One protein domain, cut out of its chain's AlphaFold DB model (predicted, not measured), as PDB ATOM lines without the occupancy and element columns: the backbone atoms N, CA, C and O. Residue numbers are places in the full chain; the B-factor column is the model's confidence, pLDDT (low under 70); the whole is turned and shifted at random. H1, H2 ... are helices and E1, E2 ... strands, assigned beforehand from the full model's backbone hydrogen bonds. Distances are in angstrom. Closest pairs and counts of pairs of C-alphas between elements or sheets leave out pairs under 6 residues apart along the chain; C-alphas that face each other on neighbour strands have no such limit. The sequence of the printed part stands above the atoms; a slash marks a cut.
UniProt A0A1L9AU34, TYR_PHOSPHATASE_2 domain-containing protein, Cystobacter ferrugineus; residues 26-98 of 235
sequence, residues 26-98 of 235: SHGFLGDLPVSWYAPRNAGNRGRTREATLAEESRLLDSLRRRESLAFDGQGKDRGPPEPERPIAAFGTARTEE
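Overview. This is residues 26 to 98 of the 235 residues of the protein "TYR_PHOSPHATASE_2 domain-containing protein" of Cystobacter ferrugineus (UniProt A0A1L9AU34). The longer hairpin, E3 and E4, makes one end of the domain, the small hairpin E1 and E2 sits in the middle, and H1 reaches out at the other end, with its residues 56 to 61 near E1. Residues 94 to 95 fold back to pair antiparallel with E1. The 73 printed residues, under half in named elements, run E1 E2 H1 E3 E4, mixed in class; the whole is compact, radius of gyration of the C-alphas 12.9 A, spans 33 by 30 by 17 A.

Along the chain. E3 is residues 69 to 74, 15.3 A; E4, 83 to 89, 17.5 A, ends at C-alpha (260.658, 217.851, 219.349). E1, 27 to 30, begins at C-alpha (262.789, 199.293, 219.728); it and E2, 33 to 36, each measure 10.1 A. H1 is residues 50 to 62, 18.3 A.

Arrangement. Hairpin E3 and E4 is antiparallel at 163 degrees, N 88 to O 70 2.8 A. Hairpin E1 and E2 is antiparallel at 148 degrees, N 30 to O 33 2.9 A. E1 and E2 are apart from E3 and E4. The closest C-alphas of E1 and H1, His 27 and Glu 57, are 6.5 A apart. In H1 every O i to N i+4 pair is within hydrogen-bond range.

Size, cuts and confidence. The C-alphas farthest apart, Gly 47 and Ala 90, are 34.5 A apart. The printed part has no cut. The link E2 to H1 is long. Residues 74 to 84 and 86 have pLDDT under 70.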
ATOM      1  N   SER A  26     266.381 196.194 219.572       97.62
ATOM      2  CA  SER A  26     265.790 197.107 220.548       97.62
ATOM      3  C   SER A  26     264.947 198.163 219.846       97.62
ATOM      4  O   SER A  26     265.402 198.821 218.900       97.62
ATOM      5  N   HIS A  27     263.719 198.343 220.314       96.25
ATOM      6  CA  HIS A  27     262.789 199.293 219.728       96.25
ATOM      7  C   HIS A  27     261.742 199.787 220.723       96.25
ATOM      8  O   HIS A  27     261.629 199.308 221.844       96.25
ATOM      9  N   GLY A  28     260.968 200.771 220.286       95.19
ATOM     10  CA  GLY A  28     259.837 201.289 221.033       95.19
ATOM     11  C   GLY A  28     259.215 202.457 220.295       95.19
ATOM     12  O   GLY A  28     259.247 202.509 219.063       95.19
ATOM     13  N   PHE A  29     258.646 203.383 221.052       92.31
ATOM     14  CA  PHE A  29     257.859 204.481 220.515       92.31
ATOM     15  C   PHE A  29     258.204 205.798 221.191       92.31
ATOM     16  O   PHE A  29     258.377 205.840 222.407       92.31
ATOM     17  N   LEU A  30     258.281 206.865 220.398       89.62
ATOM     18  CA  LEU A  30     258.370 208.251 220.852       89.62
ATOM     19  C   LEU A  30     257.054 208.936 220.474       89.62
ATOM     20  O   LEU A  30     256.839 209.268 219.306       89.62
ATOM     21  N   GLY A  31     256.131 209.049 221.431       85.25
ATOM     22  CA  GLY A  31     254.728 209.330 221.116       85.25
ATOM     23  C   GLY A  31     254.142 208.205 220.255       85.25
ATOM     24  O   GLY A  31     254.234 207.036 220.623       85.25
ATOM     25  N   ASP A  32     253.594 208.543 219.086       82.19
ATOM     26  CA  ASP A  32     253.097 207.561 218.105       82.19
ATOM     27  C   ASP A  32     254.167 207.088 217.102       82.19
ATOM     28  O   ASP A  32     253.901 206.212 216.273       82.19
ATOM     29  N   LEU A  33     255.383 207.644 217.151       86.62
ATOM     30  CA  LEU A  33     256.436 207.324 216.192       86.62
ATOM     31  C   LEU A  33     257.179 206.035 216.588       86.62
ATOM     32  O   LEU A  33     257.858 206.031 217.618       86.62
ATOM     33  N   PRO A  34     257.142 204.960 215.773       90.00
ATOM     34  CA  PRO A  34     257.963 203.780 216.011       90.00
ATOM     35  C   PRO A  34     259.444 204.083 215.753       90.00
ATOM     36  O   PRO A  34     259.817 204.548 214.675       90.00
ATOM     37  N   VAL A  35     260.299 203.741 216.714       91.00
ATOM     38  CA  VAL A  35     261.759 203.902 216.636       91.00
ATOM     39  C   VAL A  35     262.475 202.594 216.952       91.00
ATOM     40  O   VAL A  35     261.934 201.712 217.616       91.00
ATOM     41  N   SER A  36     263.712 202.448 216.478       93.06
ATOM     42  CA  SER A  36     264.572 201.312 216.823       93.06
ATOM     43  C   SER A  36     266.041 201.681 216.781       93.06
ATOM     44  O   SER A  36     266.451 202.461 215.922       93.06
ATOM     45  N   TRP A  37     266.838 201.049 217.636       92.81
ATOM     46  CA  TRP A  37     268.288 201.203 217.643       92.81
ATOM     47  C   TRP A  37     268.908 200.303 216.586       92.81
ATOM     48  O   TRP A  37     269.156 199.115 216.795       92.81
ATOM     49  N   TYR A  38     269.121 200.886 215.412       89.88
ATOM     50  CA  TYR A  38     269.678 200.173 214.278       89.88
ATOM     51  C   TYR A  38     271.190 199.960 214.435       89.88
ATOM     52  O   TYR A  38     271.942 200.879 214.743       89.88
ATOM     53  N   ALA A  39     271.634 198.743 214.133       89.06
ATOM     54  CA  ALA A  39     273.033 198.384 213.917       89.06
ATOM     55  C   ALA A  39     273.174 197.750 212.521       89.06
ATOM     56  O   ALA A  39     272.160 197.332 211.947       89.06
ATOM     57  N   PRO A  40     274.387 197.625 211.947       88.19
ATOM     58  CA  PRO A  40     274.575 196.978 210.652       88.19
ATOM     59  C   PRO A  40     273.839 195.634 210.555       88.19
ATOM     60  O   PRO A  40     273.952 194.776 211.429       88.19
ATOM     61  N   ARG A  41     273.061 195.459 209.476       87.31
ATOM     62  CA  ARG A  41     272.198 194.281 209.229       87.31
ATOM     63  C   ARG A  41     271.068 194.085 210.253       87.31
ATOM     64  O   ARG A  41     270.514 192.995 210.312       87.31
ATOM     65  N   ASN A  42     270.708 195.134 210.999       89.38
ATOM     66  CA  ASN A  42     269.672 195.125 212.035       89.38
ATOM     67  C   ASN A  42     269.915 194.056 213.121       89.38
ATOM     68  O   ASN A  42     268.985 193.426 213.609       89.38
ATOM     69  N   ALA A  43     271.189 193.830 213.458       90.25
ATOM     70  CA  ALA A  43     271.647 192.745 214.328       90.25
ATOM     71  C   ALA A  43     272.247 193.269 215.647       90.25
ATOM     72  O   ALA A  43     273.225 192.724 216.148       90.25
ATOM     73  N   GLY A  44     271.695 194.362 216.188       91.88
ATOM     74  CA  GLY A  44     272.274 195.078 217.334       91.88
ATOM     75  C   GLY A  44     272.315 194.279 218.636       91.88
ATOM     76  O   GLY A  44     273.164 194.559 219.476       91.88
ATOM     77  N   ASN A  45     271.439 193.280 218.775       96.38
ATOM     78  CA  ASN A  45     271.336 192.390 219.935       96.38
ATOM     79  C   ASN A  45     271.802 190.957 219.647       96.38
ATOM     80  O   ASN A  45     271.728 190.106 220.528       96.38
ATOM     81  N   ARG A  46     272.325 190.685 218.446       94.25
ATOM     82  CA  ARG A  46     272.704 189.328 218.051       94.25
ATOM     83  C   ARG A  46     273.750 188.755 219.007       94.25
ATOM     84  O   ARG A  46     274.808 189.352 219.202       94.25
ATOM     85  N   GLY A  47     273.474 187.564 219.533       93.62
ATOM     86  CA  GLY A  47     274.367 186.845 220.447       93.62
ATOM     87  C   GLY A  47     274.233 187.255 221.916       93.62
ATOM     88  O   GLY A  47     274.934 186.696 222.757       93.62
ATOM     89  N   ARG A  48     273.341 188.197 222.247       95.69
ATOM     90  CA  ARG A  48     272.926 188.436 223.635       95.69
ATOM     91  C   ARG A  48     271.959 187.344 224.085       95.69
ATOM     92  O   ARG A  48     271.249 186.759 223.273       95.69
ATOM     93  N   THR A  49     271.893 187.108 225.393       96.62
ATOM     94  CA  THR A  49     270.806 186.303 225.962       96.62
ATOM     95  C   THR A  49     269.480 187.054 225.857       96.62
ATOM     96  O   THR A  49     269.443 188.266 225.598       96.62
ATOM     97  N   ARG A  50     268.375 186.346 226.094       95.75
ATOM     98  CA  ARG A  50     267.040 186.942 226.128       95.75
ATOM     99  C   ARG A  50     266.938 188.042 227.183       95.75
ATOM    100  O   ARG A  50     266.482 189.141 226.881       95.75
ATOM    101  N   GLU A  51     267.434 187.780 228.386       96.88
ATOM    102  CA  GLU A  51     267.431 188.723 229.507       96.88
ATOM    103  C   GLU A  51     268.263 189.962 229.173       96.88
ATOM    104  O   GLU A  51     267.801 191.086 229.354       96.88
ATOM    105  N   ALA A  52     269.462 189.766 228.617       97.75
ATOM    106  CA  ALA A  52     270.342 190.863 228.228       97.75
ATOM    107  C   ALA A  52     269.750 191.712 227.091       97.75
ATOM    108  O   ALA A  52     269.906 192.931 227.089       97.75
ATOM    109  N   THR A  53     269.053 191.089 226.138       97.62
ATOM    110  CA  THR A  53     268.375 191.788 225.036       97.62
ATOM    111  C   THR A  53     267.239 192.674 225.545       97.62
ATOM    112  O   THR A  53     267.163 193.848 225.183       97.62
ATOM    113  N   LEU A  54     266.385 192.140 226.423       96.75
ATOM    114  CA  LEU A  54     265.270 192.889 227.011       96.75
ATOM    115  C   LEU A  54     265.764 194.007 227.943       96.75
ATOM    116  O   LEU A  54     265.245 195.123 227.902       96.75
ATOM    117  N   ALA A  55     266.805 193.740 228.739       97.12
ATOM    118  CA  ALA A  55     267.424 194.745 229.600       97.12
ATOM    119  C   ALA A  55     268.042 195.895 228.791       97.12
ATOM    120  O   ALA A  55     267.902 197.059 229.170       97.12
ATOM    121  N   GLU A  56     268.683 195.591 227.658       97.31
ATOM    122  CA  GLU A  56     269.242 196.615 226.776       97.31
ATOM    123  C   GLU A  56     268.147 197.472 226.128       97.31
ATOM    124  O   GLU A  56     268.280 198.694 226.092       97.31
ATOM    125  N   GLU A  57     267.038 196.879 225.668       97.44
ATOM    126  CA  GLU A  57     265.879 197.641 225.173       97.44
ATOM    127  C   GLU A  57     265.320 198.588 226.248       97.44
ATOM    128  O   GLU A  57     265.137 199.778 225.973       97.44
ATOM    129  N   SER A  58     265.137 198.102 227.482       95.62
ATOM    130  CA  SER A  58     264.682 198.939 228.601       95.62
ATOM    131  C   SER A  58     265.649 200.089 228.870       95.62
ATOM    132  O   SER A  58     265.230 201.242 228.928       95.62
ATOM    133  N   ARG A  59     266.955 199.806 228.967       95.94
ATOM    134  CA  ARG A  59     267.991 200.819 229.220       95.94
ATOM    135  C   ARG A  59     267.991 201.907 228.145       95.94
ATOM    136  O   ARG A  59     268.127 203.093 228.454       95.94
ATOM    137  N   LEU A  60     267.861 201.510 226.881       95.19
ATOM    138  CA  LEU A  60     267.833 202.424 225.743       95.19
ATOM    139  C   LEU A  60     266.584 203.314 225.765       95.19
ATOM    140  O   LEU A  60     266.716 204.531 225.628       95.19
ATOM    141  N   LEU A  61     265.400 202.754 226.024       93.81
ATOM    142  CA  LEU A  61     264.163 203.531 226.169       93.81
ATOM    143  C   LEU A  61     264.198 204.462 227.388       93.81
ATOM    144  O   LEU A  61     263.811 205.627 227.287       93.81
ATOM    145  N   ASP A  62     264.732 203.998 228.517       92.31
ATOM    146  CA  ASP A  62     264.892 204.801 229.731       92.31
ATOM    147  C   ASP A  62     265.814 206.004 229.506       92.31
ATOM    148  O   ASP A  62     265.567 207.090 230.038       92.31
ATOM    149  N   SER A  63     266.834 205.853 228.653       91.25
ATOM    150  CA  SER A  63     267.723 206.956 228.265       91.25
ATOM    151  C   SER A  63     267.014 208.079 227.491       91.25
ATOM    152  O   SER A  63     267.517 209.205 227.447       91.25
ATOM    153  N   LEU A  64     265.841 207.790 226.914       90.06
ATOM    154  CA  LEU A  64     265.016 208.751 226.183       90.06
ATOM    155  C   LEU A  64     263.914 209.379 227.046       90.06
ATOM    156  O   LEU A  64     263.419 210.440 226.683       90.06
ATOM    157  N   ARG A  65     263.562 208.805 228.208       79.06
ATOM    158  CA  ARG A  65     262.466 209.312 229.065       79.06
ATOM    159  C   ARG A  65     262.642 210.757 229.537       79.06
ATOM    160  O   ARG A  65     261.652 211.417 229.815       79.06
ATOM    161  N   ARG A  66     263.887 211.226 229.673       74.94
ATOM    162  CA  ARG A  66     264.216 212.592 230.127       74.94
ATOM    163  C   ARG A  66     264.616 213.535 228.990       74.94
ATOM    164  O   ARG A  66     265.100 214.628 229.259       74.94
ATOM    165  N   ARG A  67     264.493 213.102 227.733       82.94
ATOM    166  CA  ARG A  67     264.806 213.940 226.574       82.94
ATOM    167  C   ARG A  67     263.529 214.589 226.059       82.94
ATOM    168  O   ARG A  67     262.528 213.909 225.888       82.94
ATOM    169  N   GLU A  68     263.589 215.884 225.777       76.75
ATOM    170  CA  GLU A  68     262.476 216.628 225.170       76.75
ATOM    171  C   GLU A  68     262.546 216.636 223.640       76.75
ATOM    172  O   GLU A  68     261.539 216.825 222.960       76.75
ATOM    173  N   SER A  69     263.737 216.416 223.086       82.00
ATOM    174  CA  SER A  69     263.967 216.327 221.653       82.00
ATOM    175  C   SER A  69     265.006 215.261 221.318       82.00
ATOM    176  O   SER A  69     265.870 214.903 222.128       82.00
ATOM    177  N   LEU A  70     264.890 214.714 220.114       84.31
ATOM    178  CA  LEU A  70     265.837 213.762 219.556       84.31
ATOM    179  C   LEU A  70     265.984 214.039 218.064       84.31
ATOM    180  O   LEU A  70     264.993 214.271 217.379       84.31
ATOM    181  N   ALA A  71     267.211 213.989 217.569       81.00
ATOM    182  CA  ALA A  71     267.502 214.048 216.150       81.00
ATOM    183  C   ALA A  71     268.230 212.757 215.759       81.00
ATOM    184  O   ALA A  71     269.060 212.247 216.520       81.00
ATOM    185  N   PHE A  72     267.809 212.157 214.650       76.38
ATOM    186  CA  PHE A  72     268.417 210.955 214.096       76.38
ATOM    187  C   PHE A  72     268.122 210.843 212.603       76.38
ATOM    188  O   PHE A  72     267.115 211.359 212.103       76.38
ATOM    189  N   ASP A  73     268.991 210.118 211.905       70.88
ATOM    190  CA  ASP A  73     268.812 209.804 210.493       70.88
ATOM    191  C   ASP A  73     267.668 208.806 210.300       70.88
ATOM    192  O   ASP A  73     267.621 207.736 210.922       70.88
ATOM    193  N   GLY A  74     266.764 209.118 209.375       66.25
ATOM    194  CA  GLY A  74     265.799 208.137 208.900       66.25
ATOM    195  C   GLY A  74     266.518 207.055 208.092       66.25
ATOM    196  O   GLY A  74     267.269 207.343 207.165       66.25
ATOM    197  N   GLN A  75     266.284 205.785 208.414       64.50
ATOM    198  CA  GLN A  75     266.770 204.669 207.601       64.50
ATOM    199  C   GLN A  75     265.609 204.126 206.767       64.50
ATOM    200  O   GLN A  75     264.809 203.317 207.257       64.50
ATOM    201  N   GLY A  76     265.527 204.572 205.509       57.88
ATOM    202  CA  GLY A  76     264.568 204.063 204.529       57.88
ATOM    203  C   GLY A  76     264.649 202.536 204.377       57.88
ATOM    204  O   GLY A  76     265.675 201.908 204.665       57.88
ATOM    205  N   LYS A  77     263.554 201.905 203.930       53.88
ATOM    206  CA  LYS A  77     263.453 200.433 203.822       53.88
ATOM    207  C   LYS A  77     264.535 199.807 202.924       53.88
ATOM    208  O   LYS A  77     264.955 198.683 203.198       53.88
ATOM    209  N   ASP A  78     265.032 200.549 201.933       53.59
ATOM    210  CA  ASP A  78     265.907 200.026 200.876       53.59
ATOM    211  C   ASP A  78     267.406 200.295 201.067       53.59
ATOM    212  O   ASP A  78     268.181 200.131 200.129       53.59
ATOM    213  N   ARG A  79     267.862 200.648 202.281       54.03
ATOM    214  CA  ARG A  79     269.291 200.943 202.553       54.03
ATOM    215  C   ARG A  79     269.886 201.996 201.600       54.03
ATOM    216  O   ARG A  79     271.095 201.997 201.374       54.03
ATOM    217  N   GLY A  80     269.037 202.857 201.031       57.22
ATOM    218  CA  GLY A  80     269.465 204.050 200.310       57.22
ATOM    219  C   GLY A  80     270.242 204.996 201.231       57.22
ATOM    220  O   GLY A  80     270.398 204.699 202.420       57.22
ATOM    221  N   PRO A  81     270.743 206.129 200.706       55.81
ATOM    222  CA  PRO A  81     271.372 207.136 201.551       55.81
ATOM    223  C   PRO A  81     270.449 207.472 202.735       55.81
ATOM    224  O   PRO A  81     269.227 207.496 202.540       55.81
ATOM    225  N   PRO A  82     271.005 207.670 203.949       62.44
ATOM    226  CA  PRO A  82     270.206 208.045 205.105       62.44
ATOM    227  C   PRO A  82     269.325 209.235 204.737       62.44
ATOM    228  O   PRO A  82     269.780 210.189 204.102       62.44
ATOM    229  N   GLU A  83     268.043 209.137 205.078       64.88
ATOM    230  CA  GLU A  83     267.156 210.280 204.940       64.88
ATOM    231  C   GLU A  83     267.676 211.397 205.850       64.88
ATOM    232  O   GLU A  83     268.173 211.090 206.939       64.88
ATOM    233  N   PRO A  84     267.565 212.668 205.419       64.69
ATOM    234  CA  PRO A  84     268.073 213.793 206.189       64.69
ATOM    235  C   PRO A  84     267.562 213.741 207.627       64.69
ATOM    236  O   PRO A  84     266.400 213.393 207.861       64.69
ATOM    237  N   GLU A  85     268.449 214.078 208.563       70.06
ATOM    238  CA  GLU A  85     268.183 214.103 209.997       70.06
ATOM    239  C   GLU A  85     266.854 214.811 210.280       70.06
ATOM    240  O   GLU A  85     266.630 215.956 209.871       70.06
ATOM    241  N   ARG A  86     265.941 214.114 210.962       69.19
ATOM    242  CA  ARG A  86     264.633 214.672 211.316       69.19
ATOM    243  C   ARG A  86     264.610 214.949 212.814       69.19
ATOM    244  O   ARG A  86     264.490 213.997 213.590       69.19
ATOM    245  N   PRO A  87     264.716 216.216 213.252       73.19
ATOM    246  CA  PRO A  87     264.520 216.539 214.651       73.19
ATOM    247  C   PRO A  87     263.060 216.278 215.021       73.19
ATOM    248  O   PRO A  87     262.133 216.778 214.384       73.19
ATOM    249  N   ILE A  88     262.858 215.494 216.069       77.31
ATOM    250  CA  ILE A  88     261.565 215.288 216.705       77.31
ATOM    251  C   ILE A  88     261.622 216.025 218.031       77.31
ATOM    252  O   ILE A  88     262.341 215.629 218.950       77.31
ATOM    253  N   ALA A  89     260.874 217.117 218.114       75.81
ATOM    254  CA  ALA A  89     260.658 217.851 219.349       75.81
ATOM    255  C   ALA A  89     259.368 217.373 220.021       75.81
ATOM    256  O   ALA A  89     258.422 216.976 219.343       75.81
ATOM    257  N   ALA A  90     259.334 217.446 221.350       78.00
ATOM    258  CA  ALA A  90     258.145 217.225 222.162       78.00
ATOM    259  C   ALA A  90     257.438 215.882 221.897       78.00
ATOM    260  O   ALA A  90     256.212 215.803 221.910       78.00
ATOM    261  N   PHE A  91     258.197 214.795 221.707       80.06
ATOM    262  CA  PHE A  91     257.620 213.453 221.529       80.06
ATOM    263  C   PHE A  91     256.943 212.893 222.794       80.06
ATOM    264  O   PHE A  91     256.418 211.780 222.781       80.06
ATOM    265  N   GLY A  92     256.967 213.638 223.901       80.50
ATOM    266  CA  GLY A  92     256.420 213.206 225.177       80.50
ATOM    267  C   GLY A  92     257.255 212.080 225.778       80.50
ATOM    268  O   GLY A  92     258.440 212.251 226.051       80.50
ATOM    269  N   THR A  93     256.634 210.927 226.019       82.94
ATOM    270  CA  THR A  93     257.263 209.808 226.729       82.94
ATOM    271  C   THR A  93     257.680 208.692 225.777       82.94
ATOM    272  O   THR A  93     256.925 208.301 224.885       82.94
ATOM    273  N   ALA A  94     258.874 208.139 226.005       91.19
ATOM    274  CA  ALA A  94     259.329 206.922 225.345       91.19
ATOM    275  C   ALA A  94     258.614 205.686 225.915       91.19
ATOM    276  O   ALA A  94     258.549 205.506 227.134       91.19
ATOM    277  N   ARG A  95     258.090 204.827 225.039       92.62
ATOM    278  CA  ARG A  95     257.222 203.701 225.403       92.62
ATOM    279  C   ARG A  95     257.670 202.384 224.780       92.62
ATOM    280  O   ARG A  95     258.167 202.357 223.656       92.62
ATOM    281  N   THR A  96     257.450 201.288 225.504       95.62
ATOM    282  CA  THR A  96     257.609 199.928 224.972       95.62
ATOM    283  C   THR A  96     256.413 199.562 224.101       95.62
ATOM    284  O   THR A  96     255.303 200.065 224.307       95.62
ATOM    285  N   GLU A  97     256.614 198.640 223.163       96.38
ATOM    286  CA  GLU A  97     255.510 198.086 222.381       96.38
ATOM    287  C   GLU A  97     254.483 197.350 223.259       96.38
ATOM    288  O   GLU A  97     253.278 197.489 223.054       96.38
ATOM    289  N   GLU A  98     254.950 196.650 224.296       96.62
ATOM    290  CA  GLU A  98     254.095 195.998 225.292       96.62
ATOM    291  C   GLU A  98     253.124 196.977 225.958       96.62
ATOM    292  O   GLU A  98     251.933 196.677 226.078       96.62
TER     293      GLU A  98